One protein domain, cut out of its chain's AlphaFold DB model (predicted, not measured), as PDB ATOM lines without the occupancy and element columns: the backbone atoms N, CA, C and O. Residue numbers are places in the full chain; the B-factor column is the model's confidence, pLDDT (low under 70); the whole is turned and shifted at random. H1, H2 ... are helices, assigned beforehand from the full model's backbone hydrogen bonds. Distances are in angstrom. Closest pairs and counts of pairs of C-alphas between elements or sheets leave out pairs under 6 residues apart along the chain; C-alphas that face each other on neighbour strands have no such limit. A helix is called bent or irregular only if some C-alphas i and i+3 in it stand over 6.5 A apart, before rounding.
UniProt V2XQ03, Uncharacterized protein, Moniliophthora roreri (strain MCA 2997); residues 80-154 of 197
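This is residues 80 to 154 of the 197 residues of an uncharacterized protein of Moniliophthora roreri (strain MCA 2997) (UniProt V2XQ03). One long helix, H2, is sharply bent into two arms, and the shorter helix H1 folds back beside its first arm, H2a, to make a V that closes near their link. The second arm, H2b, makes much of the length and sticks out with residues 120 to 144 and 147 to 150. The printed part has 75 residues, with two named helices in the order H1, H2 and no named strand; its class is all helix. The whole is extended, with a radius of gyration of the C-alphas of 21.7 A and spans of 65 by 23 by 14 A.

H2, residues 100 to 150, was assigned as one helix by its hydrogen bonds, but it is bent: C-alphas 117 and 120 are 7.4 A apart. Its arm H2a, residues 100 to 117, begins with C-alpha 100 at (607.909, 718.576, 711.231) and is 25.9 A long. The arm H2b, residues 120 to 150, is 44.3 A long and ends with C-alpha 150 at (646.906, 686.058, 673.479). It is irregular, with C-alphas 139 and 142 at 7.2 A, and has a kink of 46 degrees near residue 140. H1, residues 80 to 95, is 23.0 A long and begins with C-alpha 80 at (621.408, 707.992, 691.117). It is irregular, but only just, with C-alphas 90 and 93 at 6.8 A, and has a kink of 25 degrees near residue 89.

H2a and H2b stand at a steep tilt of 65 degrees. H1 and H2a touch, the closest C-alphas being those of Met 95 and His 103, 5.8 A apart. They run opposite ways at a steep tilt of 48 degrees. H1 touches H2a with residues 88 to 95 alone, and H2a touches H1 with residues 102 to 110 alone. H1 and H2b are apart. In H2a every O i to N i+4 pair is within hydrogen-bond range; in H1 7 of 12 are, in H2b 25 of 27.

The two C-alphas farthest apart are those of Ser 99 and Gly 152, at 65.6 A. The link from H1 to H2, four residues, is tight. The printed part has no cut; its mean pLDDT is 92.1, and no printed residue is under 70.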
ATOM      1  N   GLN A  80     622.014 706.658 691.175       80.12
ATOM      2  CA  GLN A  80     621.408 707.992 691.117       80.12
ATOM      3  C   GLN A  80     620.700 708.353 692.425       80.12
ATOM      4  O   GLN A  80     620.836 709.477 692.909       80.12
ATOM      5  N   TYR A  81     619.991 707.388 693.015       81.19
ATOM      6  CA  TYR A  81     619.309 707.578 694.289       81.19
ATOM      7  C   TYR A  81     620.287 707.840 695.434       81.19
ATOM      8  O   TYR A  81     620.067 708.768 696.206       81.19
ATOM      9  N   GLU A  82     621.393 707.101 695.523       84.44
ATOM     10  CA  GLU A  82     622.418 707.318 696.552       84.44
ATOM     11  C   GLU A  82     623.015 708.720 696.458       84.44
ATOM     12  O   GLU A  82     623.137 709.410 697.466       84.44
ATOM     13  N   TRP A  83     623.355 709.170 695.247       84.12
ATOM     14  CA  TRP A  83     623.883 710.517 695.029       84.12
ATOM     15  C   TRP A  83     622.862 711.591 695.399       84.12
ATOM     16  O   TRP A  83     623.218 712.593 696.020       84.12
ATOM     17  N   TYR A  84     621.592 711.377 695.061       86.94
ATOM     18  CA  TYR A  84     620.513 712.291 695.415       86.94
ATOM     19  C   TYR A  84     620.295 712.374 696.935       86.94
ATOM     20  O   TYR A  84     620.264 713.470 697.496       86.94
ATOM     21  N   PHE A  85     620.215 711.238 697.632       87.69
ATOM     22  CA  PHE A  85     620.060 711.220 699.090       87.69
ATOM     23  C   PHE A  85     621.315 711.710 699.821       87.69
ATOM     24  O   PHE A  85     621.208 712.397 700.832       87.69
ATOM     25  N   SER A  86     622.505 711.449 699.278       89.94
ATOM     26  CA  SER A  86     623.756 712.003 699.797       89.94
ATOM     27  C   SER A  86     623.749 713.533 699.755       89.94
ATOM     28  O   SER A  86     624.105 714.173 700.742       89.94
ATOM     29  N   LYS A  87     623.255 714.129 698.664       89.06
ATOM     30  CA  LYS A  87     623.051 715.579 698.566       89.06
ATOM     31  C   LYS A  87     622.064 716.099 699.618       89.06
ATOM     32  O   LYS A  87     622.322 717.130 700.233       89.06
ATOM     33  N   LEU A  88     620.974 715.372 699.874       90.75
ATOM     34  CA  LEU A  88     619.990 715.745 700.898       90.75
ATOM     35  C   LEU A  88     620.569 715.778 702.319       90.75
ATOM     36  O   LEU A  88     620.071 716.546 703.141       90.75
ATOM     37  N   ASN A  89     621.647 715.039 702.611       91.44
ATOM     38  CA  ASN A  89     622.306 715.102 703.921       91.44
ATOM     39  C   ASN A  89     622.802 716.514 704.273       91.44
ATOM     40  O   ASN A  89     622.903 716.838 705.455       91.44
ATOM     41  N   MET A  90     623.041 717.380 703.279       88.81
ATOM     42  CA  MET A  90     623.379 718.791 703.507       88.81
ATOM     43  C   MET A  90     622.282 719.549 704.263       88.81
ATOM     44  O   MET A  90     622.578 720.504 704.980       88.81
ATOM     45  N   LEU A  91     621.023 719.116 704.150       91.50
ATOM     46  CA  LEU A  91     619.921 719.700 704.908       91.50
ATOM     47  C   LEU A  91     619.936 719.285 706.384       91.50
ATOM     48  O   LEU A  91     619.364 719.997 707.206       91.50
ATOM     49  N   GLY A  92     620.603 718.185 706.746       91.25
ATOM     50  CA  GLY A  92     620.527 717.595 708.086       91.25
ATOM     51  C   GLY A  92     620.831 718.586 709.212       91.25
ATOM     52  O   GLY A  92     620.090 718.650 710.190       91.25
ATOM     53  N   GLY A  93     621.856 719.429 709.041       91.06
ATOM     54  CA  GLY A  93     622.205 720.452 710.034       91.06
ATOM     55  C   GLY A  93     621.158 721.562 710.169       91.06
ATOM     56  O   GLY A  93     620.878 722.023 711.270       91.06
ATOM     57  N   VAL A  94     620.537 721.968 709.059       87.81
ATOM     58  CA  VAL A  94     619.512 723.028 709.034       87.81
ATOM     59  C   VAL A  94     618.180 722.520 709.591       87.81
ATOM     60  O   VAL A  94     617.438 723.258 710.236       87.81
ATOM     61  N   MET A  95     617.884 721.244 709.364       92.44
ATOM     62  CA  MET A  95     616.614 720.618 709.712       92.44
ATOM     63  C   MET A  95     616.523 720.151 711.167       92.44
ATOM     64  O   MET A  95     615.414 719.950 711.659       92.44
ATOM     65  N   GLN A  96     617.653 720.006 711.868       93.75
ATOM     66  CA  GLN A  96     617.725 719.428 713.217       93.75
ATOM     67  C   GLN A  96     616.802 720.108 714.243       93.75
ATOM     68  O   GLN A  96     616.291 719.448 715.144       93.75
ATOM     69  N   TYR A  97     616.582 721.417 714.102       93.88
ATOM     70  CA  TYR A  97     615.773 722.218 715.028       93.88
ATOM     71  C   TYR A  97     614.438 722.682 714.425       93.88
ATOM     72  O   TYR A  97     613.736 723.501 715.018       93.88
ATOM     73  N   MET A  98     614.080 722.191 713.235       95.31
ATOM     74  CA  MET A  98     612.840 722.562 712.557       95.31
ATOM     75  C   MET A  98     611.653 721.742 713.068       95.31
ATOM     76  O   MET A  98     611.779 720.566 713.405       95.31
ATOM     77  N   SER A  99     610.461 722.344 713.067       96.62
ATOM     78  CA  SER A  99     609.221 721.581 713.248       96.62
ATOM     79  C   SER A  99     609.022 720.600 712.088       96.62
ATOM     80  O   SER A  99     609.539 720.816 710.993       96.62
ATOM     81  N   MET A 100     608.209 719.558 712.286       96.00
ATOM     82  CA  MET A 100     607.909 718.576 711.231       96.00
ATOM     83  C   MET A 100     607.383 719.232 709.941       96.00
ATOM     84  O   MET A 100     607.750 718.836 708.838       96.00
ATOM     85  N   PHE A 101     606.561 720.276 710.071       96.94
ATOM     86  CA  PHE A 101     606.055 721.025 708.921       96.94
ATOM     87  C   PHE A 101     607.190 721.706 708.141       96.94
ATOM     88  O   PHE A 101     607.299 721.528 706.926       96.94
ATOM     89  N   HIS A 102     608.074 722.432 708.832       96.19
ATOM     90  CA  HIS A 102     609.208 723.106 708.194       96.19
ATOM     91  C   HIS A 102     610.251 722.121 707.663       96.19
ATOM     92  O   HIS A 102     610.865 722.383 706.634       96.19
ATOM     93  N   HIS A 103     610.388 720.963 708.307       95.12
ATOM     94  CA  HIS A 103     611.210 719.854 707.840       95.12
ATOM     95  C   HIS A 103     610.726 719.363 706.463       95.12
ATOM     96  O   HIS A 103     611.477 719.376 705.488       95.12
ATOM     97  N   CYS A 104     609.442 719.019 706.331       95.00
ATOM     98  CA  CYS A 104     608.868 718.627 705.041       95.00
ATOM     99  C   CYS A 104     608.995 719.742 703.992       95.00
ATOM    100  O   CYS A 104     609.383 719.482 702.853       95.00
ATOM    101  N   GLN A 105     608.724 720.987 704.384       95.88
ATOM    102  CA  GLN A 105     608.852 722.145 703.505       95.88
ATOM    103  C   GLN A 105     610.291 722.310 702.983       95.88
ATOM    104  O   GLN A 105     610.477 722.529 701.787       95.88
ATOM    105  N   ALA A 106     611.308 722.165 703.835       94.94
ATOM    106  CA  ALA A 106     612.711 722.276 703.440       94.94
ATOM    107  C   ALA A 106     613.123 721.192 702.427       94.94
ATOM    108  O   ALA A 106     613.761 721.520 701.427       94.94
ATOM    109  N   ILE A 107     612.699 719.934 702.622       95.06
ATOM    110  CA  ILE A 107     612.941 718.850 701.649       95.06
ATOM    111  C   ILE A 107     612.296 719.175 700.299       95.06
ATOM    112  O   ILE A 107     612.944 719.042 699.263       95.06
ATOM    113  N   VAL A 108     611.034 719.617 700.298       96.12
ATOM    114  CA  VAL A 108     610.303 719.935 699.060       96.12
ATOM    115  C   VAL A 108     610.971 721.083 698.305       96.12
ATOM    116  O   VAL A 108     611.182 720.977 697.097       96.12
ATOM    117  N   HIS A 109     611.353 722.158 699.001       95.12
ATOM    118  CA  HIS A 109     612.053 723.283 698.373       95.12
ATOM    119  C   HIS A 109     613.413 722.877 697.823       95.12
ATOM    120  O   HIS A 109     613.768 723.287 696.719       95.12
ATOM    121  N   TYR A 110     614.156 722.044 698.550       94.44
ATOM    122  CA  TYR A 110     615.434 721.532 698.076       94.44
ATOM    123  C   TYR A 110     615.279 720.673 696.818       94.44
ATOM    124  O   TYR A 110     616.026 720.850 695.853       94.44
ATOM    125  N   ALA A 111     614.291 719.774 696.798       93.88
ATOM    126  CA  ALA A 111     613.992 718.943 695.637       93.88
ATOM    127  C   ALA A 111     613.618 719.806 694.421       93.88
ATOM    128  O   ALA A 111     614.197 719.639 693.350       93.88
ATOM    129  N   ALA A 112     612.727 720.786 694.603       95.75
ATOM    130  CA  ALA A 112     612.316 721.705 693.541       95.75
ATOM    131  C   ALA A 112     613.479 722.568 693.021       95.75
ATOM    132  O   ALA A 112     613.594 722.807 691.819       95.75
ATOM    133  N   HIS A 113     614.361 723.024 693.914       94.44
ATOM    134  CA  HIS A 113     615.562 723.765 693.537       94.44
ATOM    135  C   HIS A 113     616.520 722.891 692.718       94.44
ATOM    136  O   HIS A 113     616.957 723.294 691.641       94.44
ATOM    137  N   THR A 114     616.806 721.681 693.202       92.75
ATOM    138  CA  THR A 114     617.698 720.729 692.526       92.75
ATOM    139  C   THR A 114     617.168 720.379 691.137       92.75
ATOM    140  O   THR A 114     617.924 720.409 690.167       92.75
ATOM    141  N   ASP A 115     615.863 720.119 691.022       93.12
ATOM    142  CA  ASP A 115     615.216 719.824 689.745       93.12
ATOM    143  C   ASP A 115     615.355 720.972 688.742       93.12
ATOM    144  O   ASP A 115     615.808 720.786 687.611       93.12
ATOM    145  N   LYS A 116     615.059 722.191 689.199       95.06
ATOM    146  CA  LYS A 116     615.077 723.382 688.355       95.06
ATOM    147  C   LYS A 116     616.476 723.766 687.872       95.06
ATOM    148  O   LYS A 116     616.611 724.215 686.735       95.06
ATOM    149  N   TYR A 117     617.493 723.657 688.727       94.31
ATOM    150  CA  TYR A 117     618.810 724.240 688.448       94.31
ATOM    151  C   TYR A 117     619.902 723.215 688.138       94.31
ATOM    152  O   TYR A 117     620.856 723.553 687.441       94.31
ATOM    153  N   GLU A 118     619.782 721.971 688.607       92.00
ATOM    154  CA  GLU A 118     620.858 720.984 688.484       92.00
ATOM    155  C   GLU A 118     620.487 719.763 687.638       92.00
ATOM    156  O   GLU A 118     621.346 719.250 686.917       92.00
ATOM    157  N   THR A 119     619.244 719.274 687.709       90.56
ATOM    158  CA  THR A 119     618.861 717.979 687.114       90.56
ATOM    159  C   THR A 119     619.148 717.913 685.617       90.56
ATOM    160  O   THR A 119     619.818 716.982 685.174       90.56
ATOM    161  N   TYR A 120     618.737 718.915 684.837       92.62
ATOM    162  CA  TYR A 120     618.957 718.914 683.384       92.62
ATOM    163  C   TYR A 120     620.439 718.952 682.997       92.62
ATOM    164  O   TYR A 120     620.863 718.231 682.090       92.62
ATOM    165  N   ALA A 121     621.243 719.762 683.691       93.94
ATOM    166  CA  ALA A 121     622.679 719.847 683.440       93.94
ATOM    167  C   ALA A 121     623.384 718.528 683.800       93.94
ATOM    168  O   ALA A 121     624.191 718.023 683.018       93.94
ATOM    169  N   ASN A 122     623.031 717.933 684.944       91.06
ATOM    170  CA  ASN A 122     623.567 716.645 685.382       91.06
ATOM    171  C   ASN A 122     623.172 715.512 684.430       91.06
ATOM    172  O   ASN A 122     624.028 714.708 684.069       91.06
ATOM    173  N   LEU A 123     621.915 715.473 683.977       91.06
ATOM    174  CA  LEU A 123     621.429 714.476 683.022       91.06
ATOM    175  C   LEU A 123     622.130 714.612 681.666       91.06
ATOM    176  O   LEU A 123     622.588 713.620 681.105       91.06
ATOM    177  N   SER A 124     622.277 715.840 681.162       94.81
ATOM    178  CA  SER A 124     622.977 716.104 679.898       94.81
ATOM    179  C   SER A 124     624.439 715.671 679.975       94.81
ATOM    180  O   SER A 124     624.937 714.989 679.080       94.81
ATOM    181  N   LYS A 125     625.114 716.010 681.081       93.50
ATOM    182  CA  LYS A 125     626.485 715.572 681.346       93.50
ATOM    183  C   LYS A 125     626.569 714.051 681.410       93.50
ATOM    184  O   LYS A 125     627.433 713.491 680.752       93.50
ATOM    185  N   PHE A 126     625.666 713.401 682.143       90.06
ATOM    186  CA  PHE A 126     625.609 711.946 682.280       90.06
ATOM    187  C   PHE A 126     625.476 711.240 680.924       90.06
ATOM    188  O   PHE A 126     626.270 710.351 680.611       90.06
ATOM    189  N   ILE A 127     624.530 711.678 680.086       92.62
ATOM    190  CA  ILE A 127     624.327 711.122 678.740       92.62
ATOM    191  C   ILE A 127     625.580 711.330 677.883       92.62
ATOM    192  O   ILE A 127     626.068 710.383 677.268       92.62
ATOM    193  N   TYR A 128     626.132 712.545 677.873       95.06
ATOM    194  CA  TYR A 128     627.319 712.875 677.086       95.06
ATOM    195  C   TYR A 128     628.549 712.060 677.505       95.06
ATOM    196  O   TYR A 128     629.223 711.477 676.656       95.06
ATOM    197  N   THR A 129     628.832 711.971 678.808       94.06
ATOM    198  CA  THR A 129     629.987 711.219 679.316       94.06
ATOM    199  C   THR A 129     629.849 709.729 679.044       94.06
ATOM    200  O   THR A 129     630.823 709.092 678.651       94.06
ATOM    201  N   ASN A 130     628.642 709.176 679.187       91.81
ATOM    202  CA  ASN A 130     628.394 707.777 678.857       91.81
ATOM    203  C   ASN A 130     628.567 707.529 677.362       91.81
ATOM    204  O   ASN A 130     629.236 706.576 676.985       91.81
ATOM    205  N   TYR A 131     628.051 708.410 676.505       93.88
ATOM    206  CA  TYR A 131     628.250 708.301 675.062       93.88
ATOM    207  C   TYR A 131     629.740 708.290 674.683       93.88
ATOM    208  O   TYR A 131     630.185 707.403 673.956       93.88
ATOM    209  N   GLN A 132     630.537 709.210 675.233       95.75
ATOM    210  CA  GLN A 132     631.987 709.210 675.018       95.75
ATOM    211  C   GLN A 132     632.659 707.938 675.545       95.75
ATOM    212  O   GLN A 132     633.529 707.382 674.876       95.75
ATOM    213  N   SER A 133     632.244 707.449 676.715       92.50
ATOM    214  CA  SER A 133     632.745 706.194 677.282       92.50
ATOM    215  C   SER A 133     632.446 704.995 676.373       92.50
ATOM    216  O   SER A 133     633.331 704.170 676.135       92.50
ATOM    217  N   ALA A 134     631.245 704.927 675.786       92.94
ATOM    218  CA  ALA A 134     630.900 703.907 674.796       92.94
ATOM    219  C   ALA A 134     631.809 703.989 673.569       92.94
ATOM    220  O   ALA A 134     632.362 702.970 673.165       92.94
ATOM    221  N   LEU A 135     632.009 705.182 672.998       95.81
ATOM    222  CA  LEU A 135     632.893 705.352 671.842       95.81
ATOM    223  C   LEU A 135     634.326 704.907 672.147       95.81
ATOM    224  O   LEU A 135     634.930 704.191 671.350       95.81
ATOM    225  N   ASN A 136     634.853 705.276 673.313       95.00
ATOM    226  CA  ASN A 136     636.188 704.868 673.741       95.00
ATOM    227  C   ASN A 136     636.285 703.350 673.946       95.00
ATOM    228  O   ASN A 136     637.272 702.737 673.545       95.00
ATOM    229  N   THR A 137     635.249 702.736 674.523       91.38
ATOM    230  CA  THR A 137     635.165 701.278 674.687       91.38
ATOM    231  C   THR A 137     635.159 700.581 673.327       91.38
ATOM    232  O   THR A 137     635.929 699.646 673.121       91.38
ATOM    233  N   LEU A 138     634.365 701.081 672.371       93.25
ATOM    234  CA  LEU A 138     634.314 700.560 671.002       93.25
ATOM    235  C   LEU A 138     635.665 700.695 670.289       93.25
ATOM    236  O   LEU A 138     636.126 699.744 669.663       93.25
ATOM    237  N   ALA A 139     636.334 701.841 670.428       95.12
ATOM    238  CA  ALA A 139     637.663 702.063 669.859       95.12
ATOM    239  C   ALA A 139     638.731 701.128 670.465       95.12
ATOM    240  O   ALA A 139     639.702 700.775 669.798       95.12
ATOM    241  N   GLY A 140     638.551 700.709 671.721       93.38
ATOM    242  CA  GLY A 140     639.428 699.772 672.421       93.38
ATOM    243  C   GLY A 140     639.195 698.292 672.099       93.38
ATOM    244  O   GLY A 140     640.040 697.472 672.462       93.38
ATOM    245  N   LEU A 141     638.101 697.935 671.409       90.00
ATOM    246  CA  LEU A 141     637.711 696.536 671.191       90.00
ATOM    247  C   LEU A 141     638.794 695.710 670.495       90.00
ATOM    248  O   LEU A 141     639.048 694.588 670.917       90.00
ATOM    249  N   GLY A 142     639.471 696.261 669.483       90.50
ATOM    250  CA  GLY A 142     640.531 695.539 668.767       90.50
ATOM    251  C   GLY A 142     641.663 695.092 669.697       90.50
ATOM    252  O   GLY A 142     642.004 693.914 669.739       90.50
ATOM    253  N   LYS A 143     642.158 696.007 670.541       92.44
ATOM    254  CA  LYS A 143     643.205 695.707 671.532       92.44
ATOM    255  C   LYS A 143     642.738 694.693 672.575       92.44
ATOM    256  O   LYS A 143     643.511 693.841 673.002       92.44
ATOM    257  N   MET A 144     641.474 694.781 672.992       89.81
ATOM    258  CA  MET A 144     640.885 693.812 673.915       89.81
ATOM    259  C   MET A 144     640.804 692.420 673.278       89.81
ATOM    260  O   MET A 144     641.147 691.439 673.928       89.81
ATOM    261  N   MET A 145     640.399 692.325 672.010       89.12
ATOM    262  CA  MET A 145     640.339 691.058 671.280       89.12
ATOM    263  C   MET A 145     641.726 690.441 671.089       89.12
ATOM    264  O   MET A 145     641.880 689.245 671.312       89.12
ATOM    265  N   GLU A 146     642.740 691.240 670.751       91.50
ATOM    266  CA  GLU A 146     644.136 690.783 670.669       91.50
ATOM    267  C   GLU A 146     644.633 690.240 672.017       91.50
ATOM    268  O   GLU A 146     645.221 689.160 672.078       91.50
ATOM    269  N   ALA A 147     644.345 690.947 673.114       91.56
ATOM    270  CA  ALA A 147     644.699 690.499 674.459       91.56
ATOM    271  C   ALA A 147     643.979 689.196 674.851       91.56
ATOM    272  O   ALA A 147     644.599 688.295 675.411       91.56
ATOM    273  N   LEU A 148     642.687 689.065 674.528       90.44
ATOM    274  CA  LEU A 148     641.925 687.835 674.763       90.44
ATOM    275  C   LEU A 148     642.475 686.664 673.941       90.44
ATOM    276  O   LEU A 148     642.658 685.575 674.483       90.44
ATOM    277  N   GLN A 149     642.817 686.890 672.671       90.75
ATOM    278  CA  GLN A 149     643.441 685.876 671.820       90.75
ATOM    279  C   GLN A 149     644.808 685.440 672.351       90.75
ATOM    280  O   GLN A 149     645.095 684.244 672.365       90.75
ATOM    281  N   ALA A 150     645.626 686.374 672.844       92.88
ATOM    282  CA  ALA A 150     646.906 686.058 673.479       92.88
ATOM    283  C   ALA A 150     646.741 685.189 674.741       92.88
ATOM    284  O   ALA A 150     647.617 684.387 675.057       92.88
ATOM    285  N   LEU A 151     645.602 685.306 675.432       91.00
ATOM    286  CA  LEU A 151     645.214 684.455 676.563       91.00
ATOM    287  C   LEU A 151     644.533 683.138 676.137       91.00
ATOM    288  O   LEU A 151     644.109 682.365 676.993       91.00
ATOM    289  N   GLY A 152     644.412 682.870 674.833       90.50
ATOM    290  CA  GLY A 152     643.755 681.676 674.293       90.50
ATOM    291  C   GLY A 152     642.222 681.734 674.295       90.50
ATOM    292  O   GLY A 152     641.572 680.717 674.063       90.50
ATOM    293  N   ILE A 153     641.628 682.905 674.539       89.56
ATOM    294  CA  ILE A 153     640.176 683.109 674.570       89.56
ATOM    295  C   ILE A 153     639.724 683.587 673.188       89.56
ATOM    296  O   ILE A 153     639.842 684.761 672.842       89.56
ATOM    297  N   THR A 154     639.205 682.663 672.381       83.94
ATOM    298  CA  THR A 154     638.772 682.941 670.999       83.94
ATOM    299  C   THR A 154     637.275 683.220 670.866       83.94
ATOM    300  O   THR A 154     636.864 683.852 669.896       83.94
TER     301      THR A 154